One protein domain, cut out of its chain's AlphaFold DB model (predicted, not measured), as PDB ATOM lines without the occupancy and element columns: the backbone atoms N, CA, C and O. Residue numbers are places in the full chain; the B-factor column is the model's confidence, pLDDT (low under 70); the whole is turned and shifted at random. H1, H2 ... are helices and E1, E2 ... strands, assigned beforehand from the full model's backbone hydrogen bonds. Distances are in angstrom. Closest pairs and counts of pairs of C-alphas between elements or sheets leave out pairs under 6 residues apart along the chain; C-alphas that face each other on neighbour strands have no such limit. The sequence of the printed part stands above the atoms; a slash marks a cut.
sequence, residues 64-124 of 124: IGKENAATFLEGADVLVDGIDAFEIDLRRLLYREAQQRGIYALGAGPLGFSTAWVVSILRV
ATOM      1  N   ILE A  64     126.098 163.492 110.395       97.75
ATOM      2  CA  ILE A  64     126.664 163.559 111.739       97.75
ATOM      3  C   ILE A  64     126.669 165.010 112.216       97.75
ATOM      4  O   ILE A  64     127.113 165.913 111.510       97.75
ATOM      5  N   GLY A  65     126.185 165.213 113.435       97.00
ATOM      6  CA  GLY A  65     126.039 166.498 114.097       97.00
ATOM      7  C   GLY A  65     126.360 166.406 115.586       97.00
ATOM      8  O   GLY A  65     126.835 165.389 116.098       97.00
ATOM      9  N   LYS A  66     126.124 167.500 116.312       96.88
ATOM     10  CA  LYS A  66     126.450 167.597 117.751       96.88
ATOM     11  C   LYS A  66     125.663 166.587 118.585       96.88
ATOM     12  O   LYS A  66     126.142 166.116 119.607       96.88
ATOM     13  N   GLU A  67     124.458 166.280 118.137       96.94
ATOM     14  CA  GLU A  67     123.488 165.403 118.772       96.94
ATOM     15  C   GLU A  67     123.847 163.917 118.679       96.94
ATOM     16  O   GLU A  67     123.478 163.156 119.570       96.94
ATOM     17  N   ASN A  68     124.574 163.495 117.640       97.38
ATOM     18  CA  ASN A  68     124.850 162.078 117.382       97.38
ATOM     19  C   ASN A  68     126.349 161.737 117.255       97.38
ATOM     20  O   ASN A  68     126.685 160.553 117.256       97.38
ATOM     21  N   ALA A  69     127.262 162.719 117.236       97.50
ATOM     22  CA  ALA A  69     128.711 162.484 117.160       97.50
ATOM     23  C   ALA A  69     129.229 161.587 118.299       97.50
ATOM     24  O   ALA A  69     130.039 160.685 118.077       97.50
ATOM     25  N   ALA A  70     128.713 161.795 119.511       96.50
ATOM     26  CA  ALA A  70     129.031 160.986 120.683       96.50
ATOM     27  C   ALA A  70     128.680 159.501 120.493       96.50
ATOM     28  O   ALA A  70     129.459 158.625 120.870       96.50
ATOM     29  N   THR A  71     127.512 159.239 119.908       97.44
ATOM     30  CA  THR A  71     127.006 157.895 119.615       97.44
ATOM     31  C   THR A  71     127.754 157.274 118.441       97.44
ATOM     32  O   THR A  71     128.044 156.082 118.458       97.44
ATOM     33  N   PHE A  72     128.096 158.067 117.424       97.94
ATOM     34  CA  PHE A  72     128.873 157.623 116.269       97.94
ATOM     35  C   PHE A  72     130.273 157.120 116.663       97.94
ATOM     36  O   PHE A  72     130.724 156.099 116.149       97.94
ATOM     37  N   LEU A  73     130.931 157.794 117.611       97.31
ATOM     38  CA  LEU A  73     132.278 157.449 118.092       97.31
ATOM     39  C   LEU A  73     132.297 156.420 119.234       97.31
ATOM     40  O   LEU A  73     133.355 156.122 119.786       97.31
ATOM     41  N   GLU A  74     131.142 155.905 119.642       96.81
ATOM     42  CA  GLU A  74     131.046 154.959 120.748       96.81
ATOM     43  C   GLU A  74     131.797 153.652 120.445       96.81
ATOM     44  O   GLU A  74     131.532 152.985 119.446       96.81
ATOM     45  N   GLY A  75     132.736 153.286 121.324       95.62
ATOM     46  CA  GLY A  75     133.525 152.054 121.210       95.62
ATOM     47  C   GLY A  75     134.590 152.059 120.108       95.62
ATOM     48  O   GLY A  75     135.186 151.015 119.859       95.62
ATOM     49  N   ALA A  76     134.831 153.190 119.441       97.12
ATOM     50  CA  ALA A  76     135.859 153.291 118.411       97.12
ATOM     51  C   ALA A  76     137.250 153.516 119.026       97.12
ATOM     52  O   ALA A  76     137.425 154.406 119.851       97.12
ATOM     53  N   ASP A  77     138.256 152.777 118.558       96.25
ATOM     54  CA  ASP A  77     139.669 153.040 118.885       96.25
ATOM     55  C   ASP A  77     140.303 154.065 117.929       96.25
ATOM     56  O   ASP A  77     141.250 154.781 118.272       96.25
ATOM     57  N   VAL A  78     139.778 154.125 116.700       96.50
ATOM     58  CA  VAL A  78     140.292 154.947 115.603       96.50
ATOM     59  C   VAL A  78     139.136 155.557 114.810       96.50
ATOM     60  O   VAL A  78     138.259 154.846 114.324       96.50
ATOM     61  N   LEU A  79     139.180 156.873 114.617       96.75
ATOM     62  CA  LEU A  79     138.373 157.617 113.656       96.75
ATOM     63  C   LEU A  79     139.151 157.746 112.339       96.75
ATOM     64  O   LEU A  79     140.251 158.294 112.318       96.75
ATOM     65  N   VAL A  80     138.559 157.285 111.234       95.81
ATOM     66  CA  VAL A  80     139.079 157.503 109.876       95.81
ATOM     67  C   VAL A  80     138.198 158.529 109.162       95.81
ATOM     68  O   VAL A  80     137.047 158.257 108.838       95.81
ATOM     69  N   ASP A  81     138.758 159.709 108.932       93.19
ATOM     70  CA  ASP A  81     138.136 160.878 108.324       93.19
ATOM     71  C   ASP A  81     138.234 160.820 106.788       93.19
ATOM     72  O   ASP A  81     139.321 160.904 106.209       93.19
ATOM     73  N   GLY A  82     137.069 160.683 106.150       91.75
ATOM     74  CA  GLY A  82     136.846 160.885 104.714       91.75
ATOM     75  C   GLY A  82     135.886 162.045 104.423       91.75
ATOM     76  O   GLY A  82     135.191 162.015 103.411       91.75
ATOM     77  N   ILE A  83     135.802 163.015 105.335       92.56
ATOM     78  CA  ILE A  83     134.921 164.185 105.282       92.56
ATOM     79  C   ILE A  83     135.389 165.120 104.164       92.56
ATOM     80  O   ILE A  83     136.594 165.316 103.970       92.56
ATOM     81  N   ASP A  84     134.447 165.755 103.468       89.00
ATOM     82  CA  ASP A  84     134.765 166.720 102.421       89.00
ATOM     83  C   ASP A  84     135.662 167.860 102.931       89.00
ATOM     84  O   ASP A  84     135.623 168.281 104.093       89.00
ATOM     85  N   ALA A  85     136.526 168.375 102.053       84.62
ATOM     86  CA  ALA A  85     137.547 169.355 102.433       84.62
ATOM     87  C   ALA A  85     136.944 170.613 103.091       84.62
ATOM     88  O   ALA A  85     137.525 171.152 104.034       84.62
ATOM     89  N   PHE A  86     135.763 171.029 102.627       85.88
ATOM     90  CA  PHE A  86     135.070 172.240 103.068       85.88
ATOM     91  C   PHE A  86     134.202 172.051 104.321       85.88
ATOM     92  O   PHE A  86     133.818 173.040 104.938       85.88
ATOM     93  N   GLU A  87     133.975 170.812 104.759       92.50
ATOM     94  CA  GLU A  87     133.201 170.478 105.964       92.50
ATOM     95  C   GLU A  87     134.068 170.608 107.234       92.50
ATOM     96  O   GLU A  87     134.313 169.666 107.996       92.50
ATOM     97  N   ILE A  88     134.603 171.816 107.440       92.00
ATOM     98  CA  ILE A  88     135.565 172.122 108.507       92.00
ATOM     99  C   ILE A  88     134.913 172.000 109.888       92.00
ATOM    100  O   ILE A  88     135.539 171.478 110.812       92.00
ATOM    101  N   ASP A  89     133.674 172.462 110.045       95.31
ATOM    102  CA  ASP A  89     132.986 172.446 111.340       95.31
ATOM    103  C   ASP A  89     132.684 171.021 111.806       95.31
ATOM    104  O   ASP A  89     132.938 170.690 112.969       95.31
ATOM    105  N   LEU A  90     132.252 170.152 110.887       95.88
ATOM    106  CA  LEU A  90     132.063 168.729 111.158       95.88
ATOM    107  C   LEU A  90     133.384 168.054 111.544       95.88
ATOM    108  O   LEU A  90     133.453 167.353 112.557       95.88
ATOM    109  N   ARG A  91     134.463 168.316 110.792       94.44
ATOM    110  CA  ARG A  91     135.793 167.780 111.115       94.44
ATOM    111  C   ARG A  91     136.250 168.213 112.508       94.44
ATOM    112  O   ARG A  91     136.713 167.388 113.292       94.44
ATOM    113  N   ARG A  92     136.083 169.492 112.860       94.44
ATOM    114  CA  ARG A  92     136.447 170.017 114.190       94.44
ATOM    115  C   ARG A  92     135.620 169.393 115.308       94.44
ATOM    116  O   ARG A  92     136.184 169.118 116.367       94.44
ATOM    117  N   LEU A  93     134.322 169.188 115.088       96.44
ATOM    118  CA  LEU A  93     133.446 168.500 116.035       96.44
ATOM    119  C   LEU A  93     133.961 167.083 116.307       96.44
ATOM    120  O   LEU A  93     134.261 166.756 117.452       96.44
ATOM    121  N   LEU A  94     134.138 166.279 115.257       96.19
ATOM    122  CA  LEU A  94     134.545 164.880 115.392       96.19
ATOM    123  C   LEU A  94     135.945 164.717 115.985       96.19
ATOM    124  O   LEU A  94     136.144 163.857 116.836       96.19
ATOM    125  N   TYR A  95     136.905 165.560 115.600       95.50
ATOM    126  CA  TYR A  95     138.262 165.485 116.151       95.50
ATOM    127  C   TYR A  95     138.295 165.876 117.630       95.50
ATOM    128  O   TYR A  95     139.049 165.282 118.399       95.50
ATOM    129  N   ARG A  96     137.474 166.848 118.051       94.62
ATOM    130  CA  ARG A  96     137.361 167.224 119.465       94.62
ATOM    131  C   ARG A  96     136.731 166.104 120.289       94.62
ATOM    132  O   ARG A  96     137.269 165.765 121.339       94.62
ATOM    133  N   GLU A  97     135.631 165.530 119.813       95.50
ATOM    134  CA  GLU A  97     134.966 164.406 120.483       95.50
ATOM    135  C   GLU A  97     135.884 163.176 120.565       95.50
ATOM    136  O   GLU A  97     135.988 162.549 121.620       95.50
ATOM    137  N   ALA A  98     136.614 162.867 119.488       95.38
ATOM    138  CA  ALA A  98     137.603 161.791 119.467       95.38
ATOM    139  C   ALA A  98     138.717 162.029 120.499       95.38
ATOM    140  O   ALA A  98     139.023 161.143 121.298       95.38
ATOM    141  N   GLN A  99     139.269 163.247 120.546       93.94
ATOM    142  CA  GLN A  99     140.316 163.616 121.501       93.94
ATOM    143  C   GLN A  99     139.855 163.461 122.957       93.94
ATOM    144  O   GLN A  99     140.583 162.894 123.768       93.94
ATOM    145  N   GLN A 100     138.644 163.919 123.291       93.50
ATOM    146  CA  GLN A 100     138.083 163.801 124.646       93.50
ATOM    147  C   GLN A 100     137.915 162.346 125.108       93.50
ATOM    148  O   GLN A 100     137.835 162.087 126.307       93.50
ATOM    149  N   ARG A 101     137.880 161.400 124.166       92.75
ATOM    150  CA  ARG A 101     137.705 159.960 124.402       92.75
ATOM    151  C   ARG A 101     138.997 159.157 124.232       92.75
ATOM    152  O   ARG A 101     138.970 157.940 124.369       92.75
ATOM    153  N   GLY A 102     140.117 159.814 123.919       93.44
ATOM    154  CA  GLY A 102     141.394 159.144 123.650       93.44
ATOM    155  C   GLY A 102     141.430 158.350 122.337       93.44
ATOM    156  O   GLY A 102     142.265 157.458 122.196       93.44
ATOM    157  N   ILE A 103     140.545 158.670 121.388       95.62
ATOM    158  CA  ILE A 103     140.424 158.018 120.078       95.62
ATOM    159  C   ILE A 103     141.425 158.646 119.106       95.62
ATOM    160  O   ILE A 103     141.490 159.871 118.971       95.62
ATOM    161  N   TYR A 104     142.180 157.819 118.383       94.94
ATOM    162  CA  TYR A 104     143.088 158.305 117.343       94.94
ATOM    163  C   TYR A 104     142.302 158.791 116.129       94.94
ATOM    164  O   TYR A 104     141.489 158.046 115.593       94.94
ATOM    165  N   ALA A 105     142.565 160.007 115.649       94.94
ATOM    166  CA  ALA A 105     141.933 160.519 114.433       94.94
ATOM    167  C   ALA A 105     142.936 160.557 113.274       94.94
ATOM    168  O   ALA A 105     144.025 161.124 113.399       94.94
ATOM    169  N   LEU A 106     142.558 159.951 112.151       94.31
ATOM    170  CA  LEU A 106     143.347 159.844 110.928       94.31
ATOM    171  C   LEU A 106     142.541 160.427 109.771       94.31
ATOM    172  O   LEU A 106     141.423 159.984 109.541       94.31
ATOM    173  N   GLY A 107     143.110 161.355 109.009       90.56
ATOM    174  CA  GLY A 107     142.496 161.899 107.797       90.56
ATOM    175  C   GLY A 107     143.475 161.911 106.631       90.56
ATOM    176  O   GLY A 107     144.668 162.161 106.817       90.56
ATOM    177  N   ALA A 108     142.975 161.652 105.426       89.00
ATOM    178  CA  ALA A 108     143.755 161.738 104.194       89.00
ATOM    179  C   ALA A 108     143.001 162.586 103.164       89.00
ATOM    180  O   ALA A 108     142.000 162.154 102.594       89.00
ATOM    181  N   GLY A 109     143.488 163.808 102.940       85.88
ATOM    182  CA  GLY A 109     142.929 164.734 101.960       85.88
ATOM    183  C   GLY A 109     143.660 164.623 100.618       85.88
ATOM    184  O   GLY A 109     144.864 164.906 100.579       85.88
ATOM    185  N   PRO A 110     142.985 164.251  99.514       86.88
ATOM    186  CA  PRO A 110     143.617 164.216  98.200       86.88
ATOM    187  C   PRO A 110     143.921 165.636  97.697       86.88
ATOM    188  O   PRO A 110     143.067 166.520  97.732       86.88
ATOM    189  N   LEU A 111     145.134 165.840  97.181       86.31
ATOM    190  CA  LEU A 111     145.608 167.087  96.574       86.31
ATOM    191  C   LEU A 111     146.224 166.770  95.202       86.31
ATOM    192  O   LEU A 111     147.424 166.511  95.079       86.31
ATOM    193  N   GLY A 112     145.390 166.745  94.160       87.19
ATOM    194  CA  GLY A 112     145.803 166.324  92.816       87.19
ATOM    195  C   GLY A 112     146.312 164.878  92.807       87.19
ATOM    196  O   GLY A 112     145.571 163.961  93.143       87.19
ATOM    197  N   PHE A 113     147.585 164.686  92.448       91.00
ATOM    198  CA  PHE A 113     148.280 163.386  92.477       91.00
ATOM    199  C   PHE A 113     148.997 163.097  93.809       91.00
ATOM    200  O   PHE A 113     149.801 162.172  93.898       91.00
ATOM    201  N   SER A 114     148.742 163.904  94.838       92.12
ATOM    202  CA  SER A 114     149.345 163.781  96.165       92.12
ATOM    203  C   SER A 114     148.274 163.691  97.250       92.12
ATOM    204  O   SER A 114     147.074 163.761  96.977       92.12
ATOM    205  N   THR A 115     148.703 163.521  98.497       89.44
ATOM    206  CA  THR A 115     147.810 163.455  99.653       89.44
ATOM    207  C   THR A 115     148.458 164.135 100.848       89.44
ATOM    208  O   THR A 115     149.650 163.957 101.099       89.44
ATOM    209  N   ALA A 116     147.662 164.884 101.604       88.31
ATOM    210  CA  ALA A 116     148.042 165.368 102.924       88.31
ATOM    211  C   ALA A 116     147.454 164.423 103.975       88.31
ATOM    212  O   ALA A 116     146.247 164.176 103.986       88.31
ATOM    213  N   TRP A 117     148.315 163.886 104.837       88.38
ATOM    214  CA  TRP A 117     147.907 163.039 105.951       88.38
ATOM    215  C   TRP A 117     147.857 163.861 107.229       88.38
ATOM    216  O   TRP A 117     148.801 164.584 107.550       88.38
ATOM    217  N   VAL A 118     146.766 163.714 107.967       85.31
ATOM    218  CA  VAL A 118     146.605 164.272 109.304       85.31
ATOM    219  C   VAL A 118     146.474 163.109 110.271       85.31
ATOM    220  O   VAL A 118     145.604 162.257 110.114       85.31
ATOM    221  N   VAL A 119     147.357 163.074 111.264       86.00
ATOM    222  CA  VAL A 119     147.358 162.065 112.321       86.00
ATOM    223  C   VAL A 119     147.314 162.796 113.656       86.00
ATOM    224  O   VAL A 119     148.258 163.500 114.014       86.00
ATOM    225  N   SER A 120     146.210 162.649 114.383       83.88
ATOM    226  CA  SER A 120     146.048 163.188 115.732       83.88
ATOM    227  C   SER A 120     146.274 162.082 116.758       83.88
ATOM    228  O   SER A 120     145.496 161.134 116.856       83.88
ATOM    229  N   ILE A 121     147.360 162.219 117.518       73.50
ATOM    230  CA  ILE A 121     147.793 161.298 118.587       73.50
ATOM    231  C   ILE A 121     147.697 161.932 119.981       73.50
ATOM    232  O   ILE A 121     148.309 161.448 120.930       73.50
ATOM    233  N   LEU A 122     146.954 163.033 120.117       62.62
ATOM    234  CA  LEU A 122     146.830 163.756 121.380       62.62
ATOM    235  C   LEU A 122     146.000 162.940 122.379       62.62
ATOM    236  O   LEU A 122     144.772 162.960 122.335       62.62
ATOM    237  N   ARG A 123     146.683 162.243 123.289       57.47
ATOM    238  CA  ARG A 123     146.094 161.738 124.534       57.47
ATOM    239  C   ARG A 123     146.188 162.849 125.581       57.47
ATOM    240  O   ARG A 123     147.265 163.421 125.744       57.47
ATOM    241  N   VAL A 124     145.059 163.184 126.206       57.50
ATOM    242  CA  VAL A 124     145.019 164.027 127.414       57.50
ATOM    243  C   VAL A 124     145.509 163.207 128.599       57.50
ATOM    244  O   VAL A 124     145.165 162.003 128.640       57.50
TER     245      VAL A 124
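What this domain is: This is residues 64 to 124 of the 124 residues of a protein of Mycobacterium tuberculosis variant bovis BCG (UniProt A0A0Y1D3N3). A narrow three-stranded sheet has one long helix, H2, over one face, running along the strands, while no named helix covers the other face. The long hairpin of E2 and E3 reaches away from the short helix H1, which packs on one side of H2, and its turn makes one end of the longest axis. The printed part has 61 residues with two named helices and three named strands, in the order H1, E1, H2, E2, E3. The sheet is mixed, in the order E1, E2, E3, with E1 and E2 parallel and E2 and E3 antiparallel, and the class is mixed, helices and strands. The whole is compact, with a radius of gyration of the C-alphas of 11.8 A, and only just elongated, with spans of 34 by 23 by 16 A.

Where its parts are: H1 is residues 69 to 72, beginning at C-alpha 69 at (128.711, 162.484, 117.160). E1 is residues 78 to 81, 9.6 A from first to last C-alpha. H2 is residues 88 to 100, 18.3 A long, from C-alpha 88 at (135.565, 172.122, 108.507). E2 is residues 104 to 111, 22.7 A long. E3 is residues 114 to 120, 19.9 A long, and ends at C-alpha 120 at (146.048, 163.188, 115.732).

How they stand to each other: E1 and E3 are the edge strands of the sheet and E2 is the inner one. E1 and E2 are parallel, at 22 degrees between their directions, with N 79 and O 104 2.8 A apart and N 81 and O 106 2.7 A apart, within hydrogen-bond range. E2 and E3 form a hairpin, antiparallel at 163 degrees, with N 107 and O 118 2.9 A apart, within hydrogen-bond range. H2 is on the sheet at a height over the sheet of 9.8 A, two layers with the helix on one face. It lies over E2 and only just not over E1, on which 2 of its C-alphas fall. It runs along the strands, at 10 degrees to E2 on the local plane. The closest C-alphas of H2 and E2 are those of Tyr 95 and Ala 105, 6.4 A apart. E1, H2 and E2 make a strand-helix-strand unit, two parallel neighbour strands with a helix between them in the chain, and its crossover is right-handed. H1 is not on the sheet and is apart from E2 and E3. It touches H2, which touches it with residues 93 to 97 alone, and their closest C-alphas are those of Ala 69 and Leu 94, 6.5 A apart. In H2 every O i to N i+4 pair is within hydrogen-bond range, and H1 is too short for such a pair.

The domain as a whole: The two C-alphas farthest apart are those of Glu 67 and Phe 113, 36.2 A. The printed part has no cut and ends at residue 124, the chain's last residue. The links H1 to E1, H2 to E2 and E2 to E3 are tight, E1 to H2 is short, and there is no long link. The mean pLDDT of the printed part is 91.1, and residues 122 to 124 are under 70.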